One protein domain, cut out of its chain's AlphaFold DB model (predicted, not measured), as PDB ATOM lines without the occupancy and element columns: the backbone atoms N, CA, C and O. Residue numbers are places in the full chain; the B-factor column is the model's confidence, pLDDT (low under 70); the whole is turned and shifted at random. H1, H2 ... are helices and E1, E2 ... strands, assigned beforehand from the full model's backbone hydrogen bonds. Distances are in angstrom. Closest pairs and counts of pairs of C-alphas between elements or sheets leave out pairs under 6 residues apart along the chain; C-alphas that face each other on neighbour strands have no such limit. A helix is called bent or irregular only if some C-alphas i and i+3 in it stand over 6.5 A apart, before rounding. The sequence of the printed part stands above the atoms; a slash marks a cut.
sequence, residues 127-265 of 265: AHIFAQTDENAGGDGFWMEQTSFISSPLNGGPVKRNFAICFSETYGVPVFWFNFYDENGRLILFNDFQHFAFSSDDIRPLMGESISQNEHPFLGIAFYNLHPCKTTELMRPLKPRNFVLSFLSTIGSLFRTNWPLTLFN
ATOM      1  N   ALA A 127     116.683 132.536 144.321       45.84
ATOM      2  CA  ALA A 127     116.701 132.633 145.782       45.84
ATOM      3  C   ALA A 127     118.093 132.988 146.349       45.84
ATOM      4  O   ALA A 127     118.190 133.448 147.484       45.84
ATOM      5  N   HIS A 128     119.154 132.820 145.549       46.06
ATOM      6  CA  HIS A 128     120.555 133.035 145.928       46.06
ATOM      7  C   HIS A 128     121.212 134.234 145.209       46.06
ATOM      8  O   HIS A 128     122.338 134.594 145.548       46.06
ATOM      9  N   ILE A 129     120.510 134.897 144.270       48.91
ATOM     10  CA  ILE A 129     121.045 135.968 143.391       48.91
ATOM     11  C   ILE A 129     121.689 137.140 144.154       48.91
ATOM     12  O   ILE A 129     122.557 137.820 143.616       48.91
ATOM     13  N   PHE A 130     121.308 137.382 145.408       45.94
ATOM     14  CA  PHE A 130     121.793 138.534 146.179       45.94
ATOM     15  C   PHE A 130     122.720 138.170 147.341       45.94
ATOM     16  O   PHE A 130     123.046 139.052 148.130       45.94
ATOM     17  N   ALA A 131     123.118 136.899 147.479       38.69
ATOM     18  CA  ALA A 131     123.782 136.417 148.692       38.69
ATOM     19  C   ALA A 131     125.088 135.634 148.485       38.69
ATOM     20  O   ALA A 131     125.638 135.154 149.470       38.69
ATOM     21  N   GLN A 132     125.617 135.499 147.266       38.41
ATOM     22  CA  GLN A 132     126.895 134.805 147.065       38.41
ATOM     23  C   GLN A 132     127.904 135.705 146.357       38.41
ATOM     24  O   GLN A 132     127.966 135.782 145.134       38.41
ATOM     25  N   THR A 133     128.717 136.391 147.159       39.81
ATOM     26  CA  THR A 133     130.086 136.726 146.768       39.81
ATOM     27  C   THR A 133     130.856 135.412 146.697       39.81
ATOM     28  O   THR A 133     131.317 134.906 147.717       39.81
ATOM     29  N   ASP A 134     130.944 134.812 145.512       42.06
ATOM     30  CA  ASP A 134     131.846 133.683 145.303       42.06
ATOM     31  C   ASP A 134     133.287 134.198 145.352       42.06
ATOM     32  O   ASP A 134     133.805 134.763 144.395       42.06
ATOM     33  N   GLU A 135     133.959 133.956 146.475       46.34
ATOM     34  CA  GLU A 135     135.365 134.315 146.721       46.34
ATOM     35  C   GLU A 135     136.342 133.628 145.738       46.34
ATOM     36  O   GLU A 135     137.520 133.975 145.669       46.34
ATOM     37  N   ASN A 136     135.851 132.662 144.950       41.50
ATOM     38  CA  ASN A 136     136.608 131.904 143.951       41.50
ATOM     39  C   ASN A 136     136.217 132.211 142.493       41.50
ATOM     40  O   ASN A 136     136.847 131.677 141.576       41.50
ATOM     41  N   ALA A 137     135.207 133.054 142.249       44.06
ATOM     42  CA  ALA A 137     134.910 133.561 140.915       44.06
ATOM     43  C   ALA A 137     135.761 134.817 140.703       44.06
ATOM     44  O   ALA A 137     135.580 135.824 141.378       44.06
ATOM     45  N   GLY A 138     136.752 134.746 139.817       37.22
ATOM     46  CA  GLY A 138     137.630 135.881 139.551       37.22
ATOM     47  C   GLY A 138     136.839 137.145 139.199       37.22
ATOM     48  O   GLY A 138     136.236 137.204 138.140       37.22
ATOM     49  N   GLY A 139     136.883 138.140 140.088       42.75
ATOM     50  CA  GLY A 139     136.835 139.578 139.791       42.75
ATOM     51  C   GLY A 139     135.523 140.214 139.329       42.75
ATOM     52  O   GLY A 139     135.412 141.437 139.412       42.75
ATOM     53  N   ASP A 140     134.531 139.448 138.895       46.16
ATOM     54  CA  ASP A 140     133.365 140.020 138.224       46.16
ATOM     55  C   ASP A 140     132.194 140.080 139.211       46.16
ATOM     56  O   ASP A 140     131.366 139.173 139.285       46.16
ATOM     57  N   GLY A 141     132.146 141.131 140.034       53.22
ATOM     58  CA  GLY A 141     130.998 141.355 140.916       53.22
ATOM     59  C   GLY A 141     129.682 141.382 140.128       53.22
ATOM     60  O   GLY A 141     129.649 141.693 138.943       53.22
ATOM     61  N   PHE A 142     128.577 141.014 140.773       56.53
ATOM     62  CA  PHE A 142     127.283 140.880 140.105       56.53
ATOM     63  C   PHE A 142     126.571 142.236 139.965       56.53
ATOM     64  O   PHE A 142     126.365 142.947 140.955       56.53
ATOM     65  N   TRP A 143     126.130 142.575 138.749       65.56
ATOM     66  CA  TRP A 143     125.186 143.669 138.508       65.56
ATOM     67  C   TRP A 143     124.108 143.267 137.503       65.56
ATOM     68  O   TRP A 143     124.345 142.506 136.567       65.56
ATOM     69  N   MET A 144     122.907 143.811 137.685       69.00
ATOM     70  CA  MET A 144     121.828 143.691 136.701       69.00
ATOM     71  C   MET A 144     121.791 144.948 135.842       69.00
ATOM     72  O   MET A 144     121.866 146.038 136.398       69.00
ATOM     73  N   GLU A 145     121.613 144.812 134.526       75.75
ATOM     74  CA  GLU A 145     121.365 145.931 133.609       75.75
ATOM     75  C   GLU A 145     120.038 145.737 132.861       75.75
ATOM     76  O   GLU A 145     119.680 144.638 132.438       75.75
ATOM     77  N   GLN A 146     119.306 146.830 132.664       80.12
ATOM     78  CA  GLN A 146     118.115 146.897 131.836       80.12
ATOM     79  C   GLN A 146     118.202 148.106 130.901       80.12
ATOM     80  O   GLN A 146     118.379 149.240 131.339       80.12
ATOM     81  N   THR A 147     117.962 147.879 129.609       81.75
ATOM     82  CA  THR A 147     117.706 148.953 128.641       81.75
ATOM     83  C   THR A 147     116.230 148.973 128.236       81.75
ATOM     84  O   THR A 147     115.635 147.927 127.979       81.75
ATOM     85  N   SER A 148     115.619 150.155 128.159       83.12
ATOM     86  CA  SER A 148     114.260 150.336 127.621       83.12
ATOM     87  C   SER A 148     114.103 151.678 126.905       83.12
ATOM     88  O   SER A 148     114.977 152.536 126.993       83.12
ATOM     89  N   PHE A 149     112.981 151.876 126.208       85.19
ATOM     90  CA  PHE A 149     112.681 153.111 125.482       85.19
ATOM     91  C   PHE A 149     111.335 153.691 125.922       85.19
ATOM     92  O   PHE A 149     110.392 152.941 126.170       85.19
ATOM     93  N   ILE A 150     111.252 155.019 126.017       83.56
ATOM     94  CA  ILE A 150     110.009 155.772 126.262       83.56
ATOM     95  C   ILE A 150     109.910 156.963 125.310       83.56
ATOM     96  O   ILE A 150     110.918 157.401 124.762       83.56
ATOM     97  N   SER A 151     108.716 157.522 125.145       84.44
ATOM     98  CA  SER A 151     108.552 158.836 124.518       84.44
ATOM     99  C   SER A 151     108.936 159.938 125.505       84.44
ATOM    100  O   SER A 151     108.467 159.944 126.643       84.44
ATOM    101  N   SER A 152     109.781 160.873 125.073       78.25
ATOM    102  CA  SER A 152     110.169 162.056 125.842       78.25
ATOM    103  C   SER A 152     108.949 162.932 126.116       78.25
ATOM    104  O   SER A 152     108.303 163.369 125.160       78.25
ATOM    105  N   PRO A 153     108.665 163.298 127.374       69.25
ATOM    106  CA  PRO A 153     107.641 164.301 127.657       69.25
ATOM    107  C   PRO A 153     108.045 165.720 127.248       69.25
ATOM    108  O   PRO A 153     107.187 166.593 127.199       69.25
ATOM    109  N   LEU A 154     109.331 165.960 126.959       70.44
ATOM    110  CA  LEU A 154     109.828 167.275 126.550       70.44
ATOM    111  C   LEU A 154     109.529 167.545 125.072       70.44
ATOM    112  O   LEU A 154     108.963 168.579 124.736       70.44
ATOM    113  N   ASN A 155     109.882 166.594 124.197       77.62
ATOM    114  CA  ASN A 155     109.874 166.797 122.740       77.62
ATOM    115  C   ASN A 155     109.129 165.697 121.958       77.62
ATOM    116  O   ASN A 155     109.132 165.711 120.732       77.62
ATOM    117  N   GLY A 156     108.554 164.695 122.629       80.38
ATOM    118  CA  GLY A 156     107.891 163.545 121.997       80.38
ATOM    119  C   GLY A 156     108.828 162.497 121.373       80.38
ATOM    120  O   GLY A 156     108.403 161.361 121.170       80.38
ATOM    121  N   GLY A 157     110.095 162.841 121.109       83.88
ATOM    122  CA  GLY A 157     111.112 161.929 120.563       83.88
ATOM    123  C   GLY A 157     111.499 160.782 121.514       83.88
ATOM    124  O   GLY A 157     111.215 160.856 122.711       83.88
ATOM    125  N   PRO A 158     112.129 159.703 121.017       88.00
ATOM    126  CA  PRO A 158     112.489 158.551 121.839       88.00
ATOM    127  C   PRO A 158     113.584 158.891 122.862       88.00
ATOM    128  O   PRO A 158     114.556 159.577 122.556       88.00
ATOM    129  N   VAL A 159     113.442 158.355 124.074       89.81
ATOM    130  CA  VAL A 159     114.454 158.384 125.137       89.81
ATOM    131  C   VAL A 159     114.849 156.957 125.466       89.81
ATOM    132  O   VAL A 159     114.003 156.142 125.847       89.81
ATOM    133  N   LYS A 160     116.143 156.663 125.360       89.62
ATOM    134  CA  LYS A 160     116.726 155.411 125.838       89.62
ATOM    135  C   LYS A 160     116.985 155.524 127.338       89.62
ATOM    136  O   LYS A 160     117.593 156.489 127.794       89.62
ATOM    137  N   ARG A 161     116.547 154.531 128.102       90.00
ATOM    138  CA  ARG A 161     116.781 154.402 129.543       90.00
ATOM    139  C   ARG A 161     117.714 153.230 129.777       90.00
ATOM    140  O   ARG A 161     117.383 152.120 129.362       90.00
ATOM    141  N   ASN A 162     118.824 153.476 130.454       89.62
ATOM    142  CA  ASN A 162     119.742 152.452 130.925       89.62
ATOM    143  C   ASN A 162     119.670 152.436 132.442       89.62
ATOM    144  O   ASN A 162     119.926 153.457 133.069       89.62
ATOM    145  N   PHE A 163     119.321 151.297 133.015       89.88
ATOM    146  CA  PHE A 163     119.222 151.085 134.449       89.88
ATOM    147  C   PHE A 163     120.160 149.968 134.850       89.88
ATOM    148  O   PHE A 163     120.247 148.972 134.144       89.88
ATOM    149  N   ALA A 164     120.831 150.123 135.982       87.12
ATOM    150  CA  ALA A 164     121.635 149.073 136.565       87.12
ATOM    151  C   ALA A 164     121.469 149.016 138.083       87.12
ATOM    152  O   ALA A 164     121.111 150.001 138.730       87.12
ATOM    153  N   ILE A 165     121.698 147.841 138.659       88.25
ATOM    154  CA  ILE A 165     121.666 147.627 140.106       88.25
ATOM    155  C   ILE A 165     122.951 146.928 140.506       88.25
ATOM    156  O   ILE A 165     123.247 145.847 140.004       88.25
ATOM    157  N   CYS A 166     123.674 147.551 141.432       84.25
ATOM    158  CA  CYS A 166     124.870 146.991 142.057       84.25
ATOM    159  C   CYS A 166     124.625 146.847 143.557       84.25
ATOM    160  O   CYS A 166     123.859 147.622 144.127       84.25
ATOM    161  N   PHE A 167     125.289 145.908 144.220       83.50
ATOM    162  CA  PHE A 167     125.237 145.814 145.679       83.50
ATOM    163  C   PHE A 167     126.311 146.701 146.322       83.50
ATOM    164  O   PHE A 167     127.448 146.733 145.858       83.50
ATOM    165  N   SER A 168     125.959 147.439 147.377       84.81
ATOM    166  CA  SER A 168     126.936 148.146 148.207       84.81
ATOM    167  C   SER A 168     127.237 147.327 149.452       84.81
ATOM    168  O   SER A 168     126.406 147.252 150.355       84.81
ATOM    169  N   GLU A 169     128.446 146.778 149.528       82.06
ATOM    170  CA  GLU A 169     128.914 146.026 150.698       82.06
ATOM    171  C   GLU A 169     128.962 146.897 151.956       82.06
ATOM    172  O   GLU A 169     128.512 146.480 153.019       82.06
ATOM    173  N   THR A 170     129.420 148.147 151.828       83.31
ATOM    174  CA  THR A 170     129.515 149.098 152.946       83.31
ATOM    175  C   THR A 170     128.167 149.370 153.609       83.31
ATOM    176  O   THR A 170     128.101 149.533 154.826       83.31
ATOM    177  N   TYR A 171     127.092 149.440 152.823       83.69
ATOM    178  CA  TYR A 171     125.756 149.755 153.331       83.69
ATOM    179  C   TYR A 171     124.844 148.530 153.454       83.69
ATOM    180  O   TYR A 171     123.758 148.648 154.018       83.69
ATOM    181  N   GLY A 172     125.247 147.374 152.922       83.25
ATOM    182  CA  GLY A 172     124.438 146.156 152.906       83.25
ATOM    183  C   GLY A 172     123.144 146.282 152.092       83.25
ATOM    184  O   GLY A 172     122.150 145.638 152.422       83.25
ATOM    185  N   VAL A 173     123.111 147.144 151.067       86.31
ATOM    186  CA  VAL A 173     121.903 147.427 150.271       86.31
ATOM    187  C   VAL A 173     122.212 147.576 148.777       86.31
ATOM    188  O   VAL A 173     123.317 147.984 148.411       86.31
ATOM    189  N   PRO A 174     121.238 147.306 147.887       90.06
ATOM    190  CA  PRO A 174     121.355 147.622 146.472       90.06
ATOM    191  C   PRO A 174     121.400 149.137 146.215       90.06
ATOM    192  O   PRO A 174     120.724 149.943 146.863       90.06
ATOM    193  N   VAL A 175     122.180 149.506 145.208       91.06
ATOM    194  CA  VAL A 175     122.360 150.855 144.677       91.06
ATOM    195  C   VAL A 175     121.760 150.893 143.284       91.06
ATOM    196  O   VAL A 175     122.088 150.059 142.437       91.06
ATOM    197  N   PHE A 176     120.878 151.860 143.051       92.81
ATOM    198  CA  PHE A 176     120.232 152.047 141.759       92.81
ATOM    199  C   PHE A 176     121.026 153.029 140.900       92.81
ATOM    200  O   PHE A 176     121.190 154.189 141.274       92.81
ATOM    201  N   TRP A 177     121.487 152.563 139.746       93.12
ATOM    202  CA  TRP A 177     122.247 153.313 138.754       93.12
ATOM    203  C   TRP A 177     121.396 153.535 137.513       93.12
ATOM    204  O   TRP A 177     120.626 152.662 137.112       93.12
ATOM    205  N   PHE A 178     121.524 154.693 136.878       93.62
ATOM    206  CA  PHE A 178     120.737 154.999 135.698       93.62
ATOM    207  C   PHE A 178     121.365 156.064 134.802       93.62
ATOM    208  O   PHE A 178     122.117 156.923 135.251       93.62
ATOM    209  N   ASN A 179     121.002 156.019 133.524       93.38
ATOM    210  CA  ASN A 179     121.269 157.045 132.528       93.38
ATOM    211  C   ASN A 179     120.087 157.151 131.560       93.38
ATOM    212  O   ASN A 179     119.398 156.168 131.267       93.38
ATOM    213  N   PHE A 180     119.888 158.351 131.025       92.38
ATOM    214  CA  PHE A 180     118.893 158.641 130.000       92.38
ATOM    215  C   PHE A 180     119.598 159.233 128.788       92.38
ATOM    216  O   PHE A 180     120.434 160.117 128.950       92.38
ATOM    217  N   TYR A 181     119.259 158.771 127.589       90.12
ATOM    218  CA  TYR A 181     119.829 159.287 126.347       90.12
ATOM    219  C   TYR A 181     118.730 159.735 125.393       90.12
ATOM    220  O   TYR A 181     117.695 159.072 125.290       90.12
ATOM    221  N   ASP A 182     118.958 160.846 124.700       88.50
ATOM    222  CA  ASP A 182     118.069 161.317 123.641       88.50
ATOM    223  C   ASP A 182     118.173 160.450 122.370       88.50
ATOM    224  O   ASP A 182     118.953 159.495 122.289       88.50
ATOM    225  N   GLU A 183     117.388 160.794 121.352       85.94
ATOM    226  CA  GLU A 183     117.373 160.116 120.049       85.94
ATOM    227  C   GLU A 183     118.722 160.143 119.308       85.94
ATOM    228  O   GLU A 183     118.971 159.301 118.448       85.94
ATOM    229  N   ASN A 184     119.608 161.077 119.667       87.31
ATOM    230  CA  ASN A 184     120.953 161.218 119.115       87.31
ATOM    231  C   ASN A 184     122.015 160.511 119.977       87.31
ATOM    232  O   ASN A 184     123.209 160.626 119.695       87.31
ATOM    233  N   GLY A 185     121.608 159.809 121.039       86.62
ATOM    234  CA  GLY A 185     122.507 159.137 121.975       86.62
ATOM    235  C   GLY A 185     123.212 160.079 122.953       86.62
ATOM    236  O   GLY A 185     124.186 159.674 123.585       86.62
ATOM    237  N   ARG A 186     122.759 161.330 123.099       89.56
ATOM    238  CA  ARG A 186     123.334 162.285 124.057       89.56
ATOM    239  C   ARG A 186     122.755 162.055 125.442       89.56
ATOM    240  O   ARG A 186     121.549 161.870 125.580       89.56
ATOM    241  N   LEU A 187     123.610 162.105 126.462       90.88
ATOM    242  CA  LEU A 187     123.189 162.007 127.857       90.88
ATOM    243  C   LEU A 187     122.245 163.170 128.202       90.88
ATOM    244  O   LEU A 187     122.600 164.335 128.033       90.88
ATOM    245  N   ILE A 188     121.062 162.841 128.711       90.94
ATOM    246  CA  ILE A 188     120.103 163.801 129.252       90.94
ATOM    247  C   ILE A 188     120.515 164.099 130.694       90.94
ATOM    248  O   ILE A 188     120.666 163.185 131.507       90.94
ATOM    249  N   LEU A 189     120.710 165.378 131.006       91.19
ATOM    250  CA  LEU A 189     121.223 165.813 132.302       91.19
ATOM    251  C   LEU A 189     120.126 165.834 133.370       91.19
ATOM    252  O   LEU A 189     118.934 165.904 133.057       91.19
ATOM    253  N   PHE A 190     120.543 165.840 134.642       89.56
ATOM    254  CA  PHE A 190     119.644 165.904 135.804       89.56
ATOM    255  C   PHE A 190     118.562 166.965 135.668       89.56
ATOM    256  O   PHE A 190     117.398 166.660 135.913       89.56
ATOM    257  N   ASN A 191     118.929 168.170 135.221       87.81
ATOM    258  CA  ASN A 191     117.995 169.284 135.111       87.81
ATOM    259  C   ASN A 191     116.803 168.982 134.188       87.81
ATOM    260  O   ASN A 191     115.705 169.474 134.434       87.81
ATOM    261  N   ASP A 192     117.012 168.138 133.180       88.50
ATOM    262  CA  ASP A 192     116.017 167.825 132.166       88.50
ATOM    263  C   ASP A 192     115.262 166.540 132.517       88.50
ATOM    264  O   ASP A 192     114.028 166.514 132.481       88.50
ATOM    265  N   PHE A 193     115.970 165.474 132.924       88.62
ATOM    266  CA  PHE A 193     115.304 164.196 133.190       88.62
ATOM    267  C   PHE A 193     114.416 164.221 134.422       88.62
ATOM    268  O   PHE A 193     113.434 163.482 134.469       88.62
ATOM    269  N   GLN A 194     114.705 165.072 135.408       86.00
ATOM    270  CA  GLN A 194     113.902 165.151 136.628       86.00
ATOM    271  C   GLN A 194     112.416 165.420 136.345       86.00
ATOM    272  O   GLN A 194     111.578 165.047 137.156       86.00
ATOM    273  N   HIS A 195     112.069 166.038 135.211       80.56
ATOM    274  CA  HIS A 195     110.682 166.338 134.839       80.56
ATOM    275  C   HIS A 195     109.901 165.121 134.339       80.56
ATOM    276  O   HIS A 195     108.674 165.157 134.328       80.56
ATOM    277  N   PHE A 196     110.583 164.052 133.928       83.06
ATOM    278  CA  PHE A 196     109.929 162.869 133.369       83.06
ATOM    279  C   PHE A 196     110.310 161.553 134.040       83.06
ATOM    280  O   PHE A 196     109.562 160.582 133.934       83.06
ATOM    281  N   ALA A 197     111.461 161.496 134.706       82.31
ATOM    282  CA  ALA A 197     111.941 160.282 135.343       82.31
ATOM    283  C   ALA A 197     111.067 159.897 136.543       82.31
ATOM    284  O   ALA A 197     110.853 158.712 136.769       82.31
ATOM    285  N   PHE A 198     110.530 160.876 137.279       82.44
ATOM    286  CA  PHE A 198     109.841 160.626 138.545       82.44
ATOM    287  C   PHE A 198     108.320 160.482 138.418       82.44
ATOM    288  O   PHE A 198     107.676 161.041 137.520       82.44
ATOM    289  N   SER A 199     107.722 159.722 139.342       73.62
ATOM    290  CA  SER A 199     106.278 159.453 139.368       73.62
ATOM    291  C   SER A 199     105.403 160.615 139.849       73.62
ATOM    292  O   SER A 199     104.240 160.688 139.444       73.62
ATOM    293  N   SER A 200     105.949 161.538 140.640       74.69
ATOM    294  CA  SER A 200     105.257 162.733 141.143       74.69
ATOM    295  C   SER A 200     106.231 163.899 141.301       74.69
ATOM    296  O   SER A 200     107.416 163.675 141.557       74.69
ATOM    297  N   ASP A 201     105.722 165.129 141.204       74.56
ATOM    298  CA  ASP A 201     106.497 166.345 141.458       74.56
ATOM    299  C   ASP A 201     106.978 166.458 142.913       74.56
ATOM    300  O   ASP A 201     108.094 166.917 143.153       74.56
ATOM    301  N   ASP A 202     106.211 165.923 143.867       73.94
ATOM    302  CA  ASP A 202     106.550 165.942 145.298       73.94
ATOM    303  C   ASP A 202     107.767 165.065 145.639       73.94
ATOM    304  O   ASP A 202     108.454 165.273 146.638       73.94
ATOM    305  N   ILE A 203     108.056 164.071 144.798       73.19
ATOM    306  CA  ILE A 203     109.147 163.104 144.996       73.19
ATOM    307  C   ILE A 203     110.487 163.686 144.528       73.19
ATOM    308  O   ILE A 203     111.553 163.248 144.962       73.19
ATOM    309  N   ARG A 204     110.453 164.696 143.656       73.81
ATOM    310  CA  ARG A 204     111.635 165.230 142.966       73.81
ATOM    311  C   ARG A 204     112.634 165.864 143.937       73.81
ATOM    312  O   ARG A 204     113.804 165.492 143.851       73.81
ATOM    313  N   PRO A 205     112.227 166.722 144.897       75.12
ATOM    314  CA  PRO A 205     113.153 167.261 145.893       75.12
ATOM    315  C   PRO A 205     113.728 166.161 146.793       75.12
ATOM    316  O   PRO A 205     114.928 166.125 147.039       75.12
ATOM    317  N   LEU A 206     112.884 165.208 147.207       72.75
ATOM    318  CA  LEU A 206     113.264 164.107 148.095       72.75
ATOM    319  C   LEU A 206     114.315 163.175 147.474       72.75
ATOM    320  O   LEU A 206     115.147 162.614 148.189       72.75
ATOM    321  N   MET A 207     114.244 162.959 146.159       79.25
ATOM    322  CA  MET A 207     115.187 162.114 145.423       79.25
ATOM    323  C   MET A 207     116.411 162.891 144.945       79.25
ATOM    324  O   MET A 207     117.510 162.342 144.956       79.25
ATOM    325  N   GLY A 208     116.236 164.151 144.539       79.69
ATOM    326  CA  GLY A 208     117.287 164.969 143.937       79.69
ATOM    327  C   GLY A 208     118.521 165.116 144.823       79.69
ATOM    328  O   GLY A 208     119.635 164.967 144.336       79.69
ATOM    329  N   GLU A 209     118.333 165.301 146.131       85.00
ATOM    330  CA  GLU A 209     119.438 165.408 147.101       85.00
ATOM    331  C   GLU A 209     120.246 164.113 147.253       85.00
ATOM    332  O   GLU A 209     121.389 164.131 147.701       85.00
ATOM    333  N   SER A 210     119.654 162.974 146.890       91.31
ATOM    334  CA  SER A 210     120.276 161.654 146.990       91.31
ATOM    335  C   SER A 210     120.819 161.146 145.657       91.31
ATOM    336  O   SER A 210     121.305 160.017 145.605       91.31
ATOM    337  N   ILE A 211     120.727 161.931 144.581       93.88
ATOM    338  CA  ILE A 211     121.221 161.547 143.258       93.88
ATOM    339  C   ILE A 211     122.552 162.241 142.990       93.88
ATOM    340  O   ILE A 211     122.670 163.459 143.071       93.88
ATOM    341  N   SER A 212     123.556 161.454 142.616       92.44
ATOM    342  CA  SER A 212     124.876 161.950 142.221       92.44
ATOM    343  C   SER A 212     125.338 161.271 140.939       92.44
ATOM    344  O   SER A 212     124.828 160.211 140.578       92.44
ATOM    345  N   GLN A 213     126.289 161.877 140.231       93.44
ATOM    346  CA  GLN A 213     126.955 161.234 139.103       93.44
ATOM    347  C   GLN A 213     128.288 160.665 139.581       93.44
ATOM    348  O   GLN A 213     129.112 161.412 140.095       93.44
ATOM    349  N   ASN A 214     128.487 159.362 139.403       90.88
ATOM    350  CA  ASN A 214     129.722 158.663 139.752       90.88
ATOM    351  C   ASN A 214     130.115 157.702 138.627       90.88
ATOM    352  O   ASN A 214     129.324 157.406 137.729       90.88
ATOM    353  N   GLU A 215     131.342 157.205 138.681       85.94
ATOM    354  CA  GLU A 215     131.780 156.106 137.830       85.94
ATOM    355  C   GLU A 215     131.062 154.813 138.240       85.94
ATOM    356  O   GLU A 215     131.030 154.455 139.418       85.94
ATOM    357  N   HIS A 216     130.441 154.132 137.276       84.81
ATOM    358  CA  HIS A 216     129.777 152.860 137.530       84.81
ATOM    359  C   HIS A 216     130.826 151.796 137.892       84.81
ATOM    360  O   HIS A 216     131.734 151.572 137.084       84.81
ATOM    361  N   PRO A 217     130.677 151.081 139.024       79.38
ATOM    362  CA  PRO A 217     131.733 150.246 139.609       79.38
ATOM    363  C   PRO A 217     132.238 149.136 138.683       79.38
ATOM    364  O   PRO A 217     133.382 148.719 138.797       79.38
ATOM    365  N   PHE A 218     131.404 148.694 137.739       78.44
ATOM    366  CA  PHE A 218     131.753 147.630 136.798       78.44
ATOM    367  C   PHE A 218     131.931 148.075 135.347       78.44
ATOM    368  O   PHE A 218     132.536 147.364 134.553       78.44
ATOM    369  N   LEU A 219     131.380 149.234 134.973       76.50
ATOM    370  CA  LEU A 219     131.402 149.685 133.575       76.50
ATOM    371  C   LEU A 219     132.470 150.758 133.338       76.50
ATOM    372  O   LEU A 219     132.772 151.052 132.185       76.50
ATOM    373  N   GLY A 220     133.014 151.367 134.399       77.31
ATOM    374  CA  GLY A 220     134.048 152.401 134.297       77.31
ATOM    375  C   GLY A 220     133.588 153.681 133.587       77.31
ATOM    376  O   GLY A 220     134.396 154.467 133.099       77.31
ATOM    377  N   ILE A 221     132.273 153.880 133.457       82.38
ATOM    378  CA  ILE A 221     131.676 155.035 132.776       82.38
ATOM    379  C   ILE A 221     130.718 155.770 133.702       82.38
ATOM    380  O   ILE A 221     130.145 155.190 134.624       82.38
ATOM    381  N   ALA A 222     130.535 157.064 133.447       87.06
ATOM    382  CA  ALA A 222     129.717 157.924 134.286       87.06
ATOM    383  C   ALA A 222     128.231 157.531 134.233       87.06
ATOM    384  O   ALA A 222     127.615 157.486 133.165       87.06
ATOM    385  N   PHE A 223     127.649 157.300 135.403       94.25
ATOM    386  CA  PHE A 223     126.229 157.036 135.606       94.25
ATOM    387  C   PHE A 223     125.693 157.922 136.723       94.25
ATOM    388  O   PHE A 223     126.406 158.249 137.676       94.25
ATOM    389  N   TYR A 224     124.410 158.263 136.647       94.81
ATOM    390  CA  TYR A 224     123.708 158.714 137.839       94.81
ATOM    391  C   TYR A 224     123.466 157.524 138.766       94.81
ATOM    392  O   TYR A 224     123.221 156.408 138.312       94.81
ATOM    393  N   ASN A 225     123.528 157.754 140.072       94.56
ATOM    394  CA  ASN A 225     123.166 156.772 141.083       94.56
ATOM    395  C   ASN A 225     122.336 157.418 142.183       94.56
ATOM    396  O   ASN A 225     122.540 158.583 142.529       94.56
ATOM    397  N   LEU A 226     121.422 156.629 142.739       93.44
ATOM    398  CA  LEU A 226     120.775 156.922 144.004       93.44
ATOM    399  C   LEU A 226     121.688 156.444 145.137       93.44
ATOM    400  O   LEU A 226     121.956 155.247 145.247       93.44
ATOM    401  N   HIS A 227     122.133 157.365 145.987       92.62
ATOM    402  CA  HIS A 227     123.036 157.067 147.091       92.62
ATOM    403  C   HIS A 227     122.462 155.955 148.002       92.62
ATOM    404  O   HIS A 227     121.285 156.026 148.375       92.62
ATOM    405  N   PRO A 228     123.262 154.960 148.435       92.12
ATOM    406  CA  PRO A 228     122.789 153.797 149.205       92.12
ATOM    407  C   PRO A 228     122.062 154.140 150.515       92.12
ATOM    408  O   PRO A 228     121.128 153.437 150.915       92.12
ATOM    409  N   CYS A 229     122.419 155.249 151.178       90.50
ATOM    410  CA  CYS A 229     121.666 155.737 152.343       90.50
ATOM    411  C   CYS A 229     120.176 155.915 152.035       90.50
ATOM    412  O   CYS A 229     119.335 155.626 152.888       90.50
ATOM    413  N   LYS A 230     119.841 156.357 150.817       91.81
ATOM    414  CA  LYS A 230     118.453 156.583 150.430       91.81
ATOM    415  C   LYS A 230     117.701 155.276 150.228       91.81
ATOM    416  O   LYS A 230     116.552 155.187 150.645       91.81
ATOM    417  N   THR A 231     118.354 154.236 149.705       90.75
ATOM    418  CA  THR A 231     117.792 152.877 149.713       90.75
ATOM    419  C   THR A 231     117.450 152.454 151.139       90.75
ATOM    420  O   THR A 231     116.332 152.022 151.405       90.75
ATOM    421  N   THR A 232     118.368 152.642 152.089       88.50
ATOM    422  CA  THR A 232     118.118 152.286 153.496       88.50
ATOM    423  C   THR A 232     116.915 153.040 154.066       88.50
ATOM    424  O   THR A 232     116.064 152.446 154.725       88.50
ATOM    425  N   GLU A 233     116.813 154.342 153.800       90.00
ATOM    426  CA  GLU A 233     115.703 155.184 154.252       90.00
ATOM    427  C   GLU A 233     114.353 154.738 153.675       90.00
ATOM    428  O   GLU A 233     113.388 154.598 154.426       90.00
ATOM    429  N   LEU A 234     114.299 154.462 152.367       87.75
ATOM    430  CA  LEU A 234     113.089 154.019 151.674       87.75
ATOM    431  C   LEU A 234     112.631 152.630 152.137       87.75
ATOM    432  O   LEU A 234     111.432 152.379 152.256       87.75
ATOM    433  N   MET A 235     113.574 151.729 152.413       85.00
ATOM    434  CA  MET A 235     113.282 150.326 152.719       85.00
ATOM    435  C   MET A 235     112.994 150.077 154.206       85.00
ATOM    436  O   MET A 235     112.218 149.179 154.539       85.00
ATOM    437  N   ARG A 236     113.564 150.883 155.113       86.56
ATOM    438  CA  ARG A 236     113.398 150.747 156.573       86.56
ATOM    439  C   ARG A 236     111.935 150.672 157.044       86.56
ATOM    440  O   ARG A 236     111.638 149.760 157.818       86.56
ATOM    441  N   PRO A 237     111.014 151.572 156.641       87.06
ATOM    442  CA  PRO A 237     109.634 151.516 157.122       87.06
ATOM    443  C   PRO A 237     108.853 150.321 156.557       87.06
ATOM    444  O   PRO A 237     107.878 149.899 157.173       87.06
ATOM    445  N   LEU A 238     109.282 149.761 155.420       79.44
ATOM    446  CA  LEU A 238     108.561 148.696 154.724       79.44
ATOM    447  C   LEU A 238     108.734 147.319 155.376       79.44
ATOM    448  O   LEU A 238     107.892 146.456 155.153       79.44
ATOM    449  N   LYS A 239     109.809 147.107 156.158       79.00
ATOM    450  CA  LYS A 239     110.179 145.807 156.767       79.00
ATOM    451  C   LYS A 239     109.918 144.624 155.812       79.00
ATOM    452  O   LYS A 239     109.129 143.729 156.127       79.00
ATOM    453  N   PRO A 240     110.517 144.648 154.611       73.69
ATOM    454  CA  PRO A 240     110.133 143.749 153.534       73.69
ATOM    455  C   PRO A 240     110.490 142.296 153.865       73.69
ATOM    456  O   PRO A 240     111.609 142.012 154.282       73.69
ATOM    457  N   ARG A 241     109.569 141.356 153.607       70.50
ATOM    458  CA  ARG A 241     109.894 139.915 153.633       70.50
ATOM    459  C   ARG A 241     110.843 139.523 152.499       70.50
ATOM    460  O   ARG A 241     111.695 138.668 152.687       70.50
ATOM    461  N   ASN A 242     110.706 140.166 151.338       77.50
ATOM    462  CA  ASN A 242     111.637 140.040 150.222       77.50
ATOM    463  C   ASN A 242     112.202 141.424 149.894       77.50
ATOM    464  O   ASN A 242     111.543 142.238 149.245       77.50
ATOM    465  N   PHE A 243     113.416 141.690 150.380       80.62
ATOM    466  CA  PHE A 243     114.042 143.004 150.264       80.62
ATOM    467  C   PHE A 243     114.156 143.460 148.810       80.62
ATOM    468  O   PHE A 243     113.854 144.606 148.496       80.62
ATOM    469  N   VAL A 244     114.551 142.557 147.918       78.06
ATOM    470  CA  VAL A 244     114.826 142.873 146.518       78.06
ATOM    471  C   VAL A 244     113.548 143.170 145.760       78.06
ATOM    472  O   VAL A 244     113.485 144.181 145.068       78.06
ATOM    473  N   LEU A 245     112.517 142.339 145.901       76.56
ATOM    474  CA  LEU A 245     111.236 142.593 145.242       76.56
ATOM    475  C   LEU A 245     110.626 143.907 145.721       76.56
ATOM    476  O   LEU A 245     110.129 144.687 144.910       76.56
ATOM    477  N   SER A 246     110.697 144.182 147.025       79.69
ATOM    478  CA  SER A 246     110.249 145.459 147.571       79.69
ATOM    479  C   SER A 246     111.090 146.621 147.042       79.69
ATOM    480  O   SER A 246     110.518 147.614 146.611       79.69
ATOM    481  N   PHE A 247     112.415 146.481 146.969       83.75
ATOM    482  CA  PHE A 247     113.308 147.500 146.418       83.75
ATOM    483  C   PHE A 247     113.001 147.790 144.948       83.75
ATOM    484  O   PHE A 247     112.807 148.946 144.578       83.75
ATOM    485  N   LEU A 248     112.891 146.751 144.120       82.06
ATOM    486  CA  LEU A 248     112.541 146.873 142.708       82.06
ATOM    487  C   LEU A 248     111.159 147.505 142.540       82.06
ATOM    488  O   LEU A 248     110.992 148.393 141.709       82.06
ATOM    489  N   SER A 249     110.180 147.126 143.362       80.44
ATOM    490  CA  SER A 249     108.845 147.734 143.331       80.44
ATOM    491  C   SER A 249     108.893 149.221 143.693       80.44
ATOM    492  O   SER A 249     108.309 150.048 142.993       80.44
ATOM    493  N   THR A 250     109.634 149.580 144.745       84.75
ATOM    494  CA  THR A 250     109.810 150.966 145.188       84.75
ATOM    495  C   THR A 250     110.516 151.798 144.123       84.75
ATOM    496  O   THR A 250     109.976 152.813 143.689       84.75
ATOM    497  N   ILE A 251     111.680 151.366 143.634       85.12
ATOM    498  CA  ILE A 251     112.426 152.088 142.596       85.12
ATOM    499  C   ILE A 251     111.643 152.138 141.282       85.12
ATOM    500  O   ILE A 251     111.606 153.183 140.641       85.12
ATOM    501  N   GLY A 252     110.973 151.051 140.898       82.25
ATOM    502  CA  GLY A 252     110.179 151.007 139.673       82.25
ATOM    503  C   GLY A 252     109.001 151.969 139.702       82.25
ATOM    504  O   GLY A 252     108.770 152.692 138.732       82.25
ATOM    505  N   SER A 253     108.325 152.067 140.849       81.44
ATOM    506  CA  SER A 253     107.298 153.082 141.081       81.44
ATOM    507  C   SER A 253     107.876 154.499 141.026       81.44
ATOM    508  O   SER A 253     107.293 155.370 140.385       81.44
ATOM    509  N   LEU A 254     109.039 154.737 141.640       81.38
ATOM    510  CA  LEU A 254     109.668 156.060 141.688       81.38
ATOM    511  C   LEU A 254     110.155 156.534 140.315       81.38
ATOM    512  O   LEU A 254     109.918 157.686 139.970       81.38
ATOM    513  N   PHE A 255     110.789 155.658 139.532       80.31
ATOM    514  CA  PHE A 255     111.443 155.983 138.256       80.31
ATOM    515  C   PHE A 255     110.617 155.608 137.010       80.31
ATOM    516  O   PHE A 255     111.133 155.586 135.885       80.31
ATOM    517  N   ARG A 256     109.331 155.271 137.197       76.69
ATOM    518  CA  ARG A 256     108.413 154.797 136.142       76.69
ATOM    519  C   ARG A 256     109.029 153.674 135.295       76.69
ATOM    520  O   ARG A 256     108.922 153.672 134.060       76.69
ATOM    521  N   THR A 257     109.736 152.749 135.935       71.62
ATOM    522  CA  THR A 257     110.409 151.646 135.245       71.62
ATOM    523  C   THR A 257     109.489 150.432 135.209       71.62
ATOM    524  O   THR A 257     108.811 150.108 136.181       71.62
ATOM    525  N   ASN A 258     109.464 149.763 134.059       69.31
ATOM    526  CA  ASN A 258     108.865 148.442 133.937       69.31
ATOM    527  C   ASN A 258     110.025 147.456 133.928       69.31
ATOM    528  O   ASN A 258     110.748 147.379 132.931       69.31
ATOM    529  N   TRP A 259     110.238 146.756 135.035       67.88
ATOM    530  CA  TRP A 259     111.255 145.712 135.112       67.88
ATOM    531  C   TRP A 259     110.816 144.525 134.248       67.88
ATOM    532  O   TRP A 259     109.685 144.058 134.405       67.88
ATOM    533  N   PRO A 260     111.645 144.038 133.309       59.91
ATOM    534  CA  PRO A 260     111.289 142.870 132.525       59.91
ATOM    535  C   PRO A 260     111.119 141.670 133.454       59.91
ATOM    536  O   PRO A 260     111.944 141.434 134.334       59.91
ATOM    537  N   LEU A 261     110.055 140.897 133.223       49.62
ATOM    538  CA  LEU A 261     109.729 139.712 134.023       49.62
ATOM    539  C   LEU A 261     110.884 138.696 134.065       49.62
ATOM    540  O   LEU A 261     111.022 137.961 135.031       49.62
ATOM    541  N   THR A 262     111.761 138.714 133.055       46.28
ATOM    542  CA  THR A 262     112.966 137.881 132.982       46.28
ATOM    543  C   THR A 262     113.996 138.169 134.073       46.28
ATOM    544  O   THR A 262     114.812 137.298 134.332       46.28
ATOM    545  N   LEU A 263     113.984 139.349 134.709       46.28
ATOM    546  CA  LEU A 263     114.845 139.637 135.872       46.28
ATOM    547  C   LEU A 263     114.403 138.885 137.135       46.28
ATOM    548  O   LEU A 263     115.119 138.889 138.131       46.28
ATOM    549  N   PHE A 264     113.218 138.277 137.105       45.97
ATOM    550  CA  PHE A 264     112.623 137.547 138.220       45.97
ATOM    551  C   PHE A 264     112.506 136.038 137.939       45.97
ATOM    552  O   PHE A 264     111.893 135.318 138.731       45.97
ATOM    553  N   ASN A 265     113.070 135.567 136.818       31.25
ATOM    554  CA  ASN A 265     113.155 134.150 136.451       31.25
ATOM    555  C   ASN A 265     114.423 133.494 136.996       31.25
ATOM    556  O   ASN A 265     115.457 134.185 137.099       31.25
TER     557      ASN A 265
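This is residues 127 to 265 of the 265 residues of the protein "Autophagy_act_C domain-containing protein" of Globodera pallida (UniProt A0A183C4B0). A strongly twisted sheet of three long strands, E1 to E3, and two short ones, E5 and E4, has helices H3 and H4 packed over E3 on one face, crossing about at right angles, while H1 packs beside the strands with H2 near it. The long hairpin of E1 and E2, with its link at one end and the unnamed stretch 127 to 142 beyond the other, makes the longest axis, and the small last helix H5 lies away from the sheet near E1. The printed part has 139 residues, with five named strands and five named helices in the order E1 E2 E3 H1 H2 E4 E5 H3 H4 H5. The sheet runs E1, E2, E3, E5, E4, all antiparallel, and the class is mixed, helices and strands. The whole is compact, with a radius of gyration of the C-alphas of 15.3 A and spans of 47 by 35 by 28 A.

After residues 127 to 142, which hold no named element, E1, residues 143 to 151, and E2, residues 158 to 168, form an antiparallel hairpin, with N 146 and O 163 2.8 A apart, within hydrogen-bond range. E3, residues 173 to 181, forms the next hairpin with E2, with N 164 and O 177 at 2.8 A. E1, E2 and E3 are a meander, each strand the antiparallel neighbour of the one before. H1, residues 190 to 197, is on the sheet at a height of 4.9 A but over none of its strands; its closest C-alphas to E3 are those of Phe 193 and Phe 180, 7.3 A apart. H2, residues 203 to 208, is not on the sheet and is close to H1 but not clearly touching, with the C-alphas of Arg 204 and Gln 194 6.7 A apart. E4, residues 211 to 215, is an edge strand and forms a hairpin with E5, residues 222 to 226, with N 225 and O 212 at 2.8 A. E5 is also the antiparallel neighbour of E3, with N 178 and O 224 at 2.8 A. E3, H1, H2 and E4 make a split strand-helix-strand unit, two strands of one sheet joined through helices, with E5 between the two strands in the sheet, and its crossover is right-handed. H3, residues 228 to 238, stands up from the sheet over E3, with the C-alphas of Pro 228 and Val 175 closest at 5.4 A. It is only just irregular: C-alphas 234 and 237 are 6.9 A apart. H4, residues 243 to 254, is on the same face, over E3, and only just runs along the strands, at 29.5 degrees to E3 on the local plane. H3 and H4 touch about perpendicular, at 77 degrees, with the C-alphas of Met 235 and Phe 247 closest at 6.9 A. H5, residues 261 to 264, is apart from H4 and only just apart from E1, the closest C-alphas being 8.1 A apart. Every O i to N i+4 pair is within hydrogen-bond range in H2 and H4, against 2 of 4 in H1 and 5 of 7 in H3; H5 is too short for such a pair.

E1 begins at C-alpha 143, (125.186, 143.669, 138.508), and measures 26.5 A. E2 is the longest strand at 31.8 A, and E3 measures 26.8 A. E3 ends at C-alpha 181, (119.829, 159.287, 126.347). H3 measures 16.1 A and H4 16.2 A. H5 ends at C-alpha 264, (112.623, 137.547, 138.220).

The C-alphas farthest apart are those of Asn 136 and Asn 155, 48.8 A. The printed part has no cut, and no link between its named elements is long. The mean pLDDT of the printed part is 77.6; residues 127 to 144, residue 153 and residues 258 to 265 are under 70.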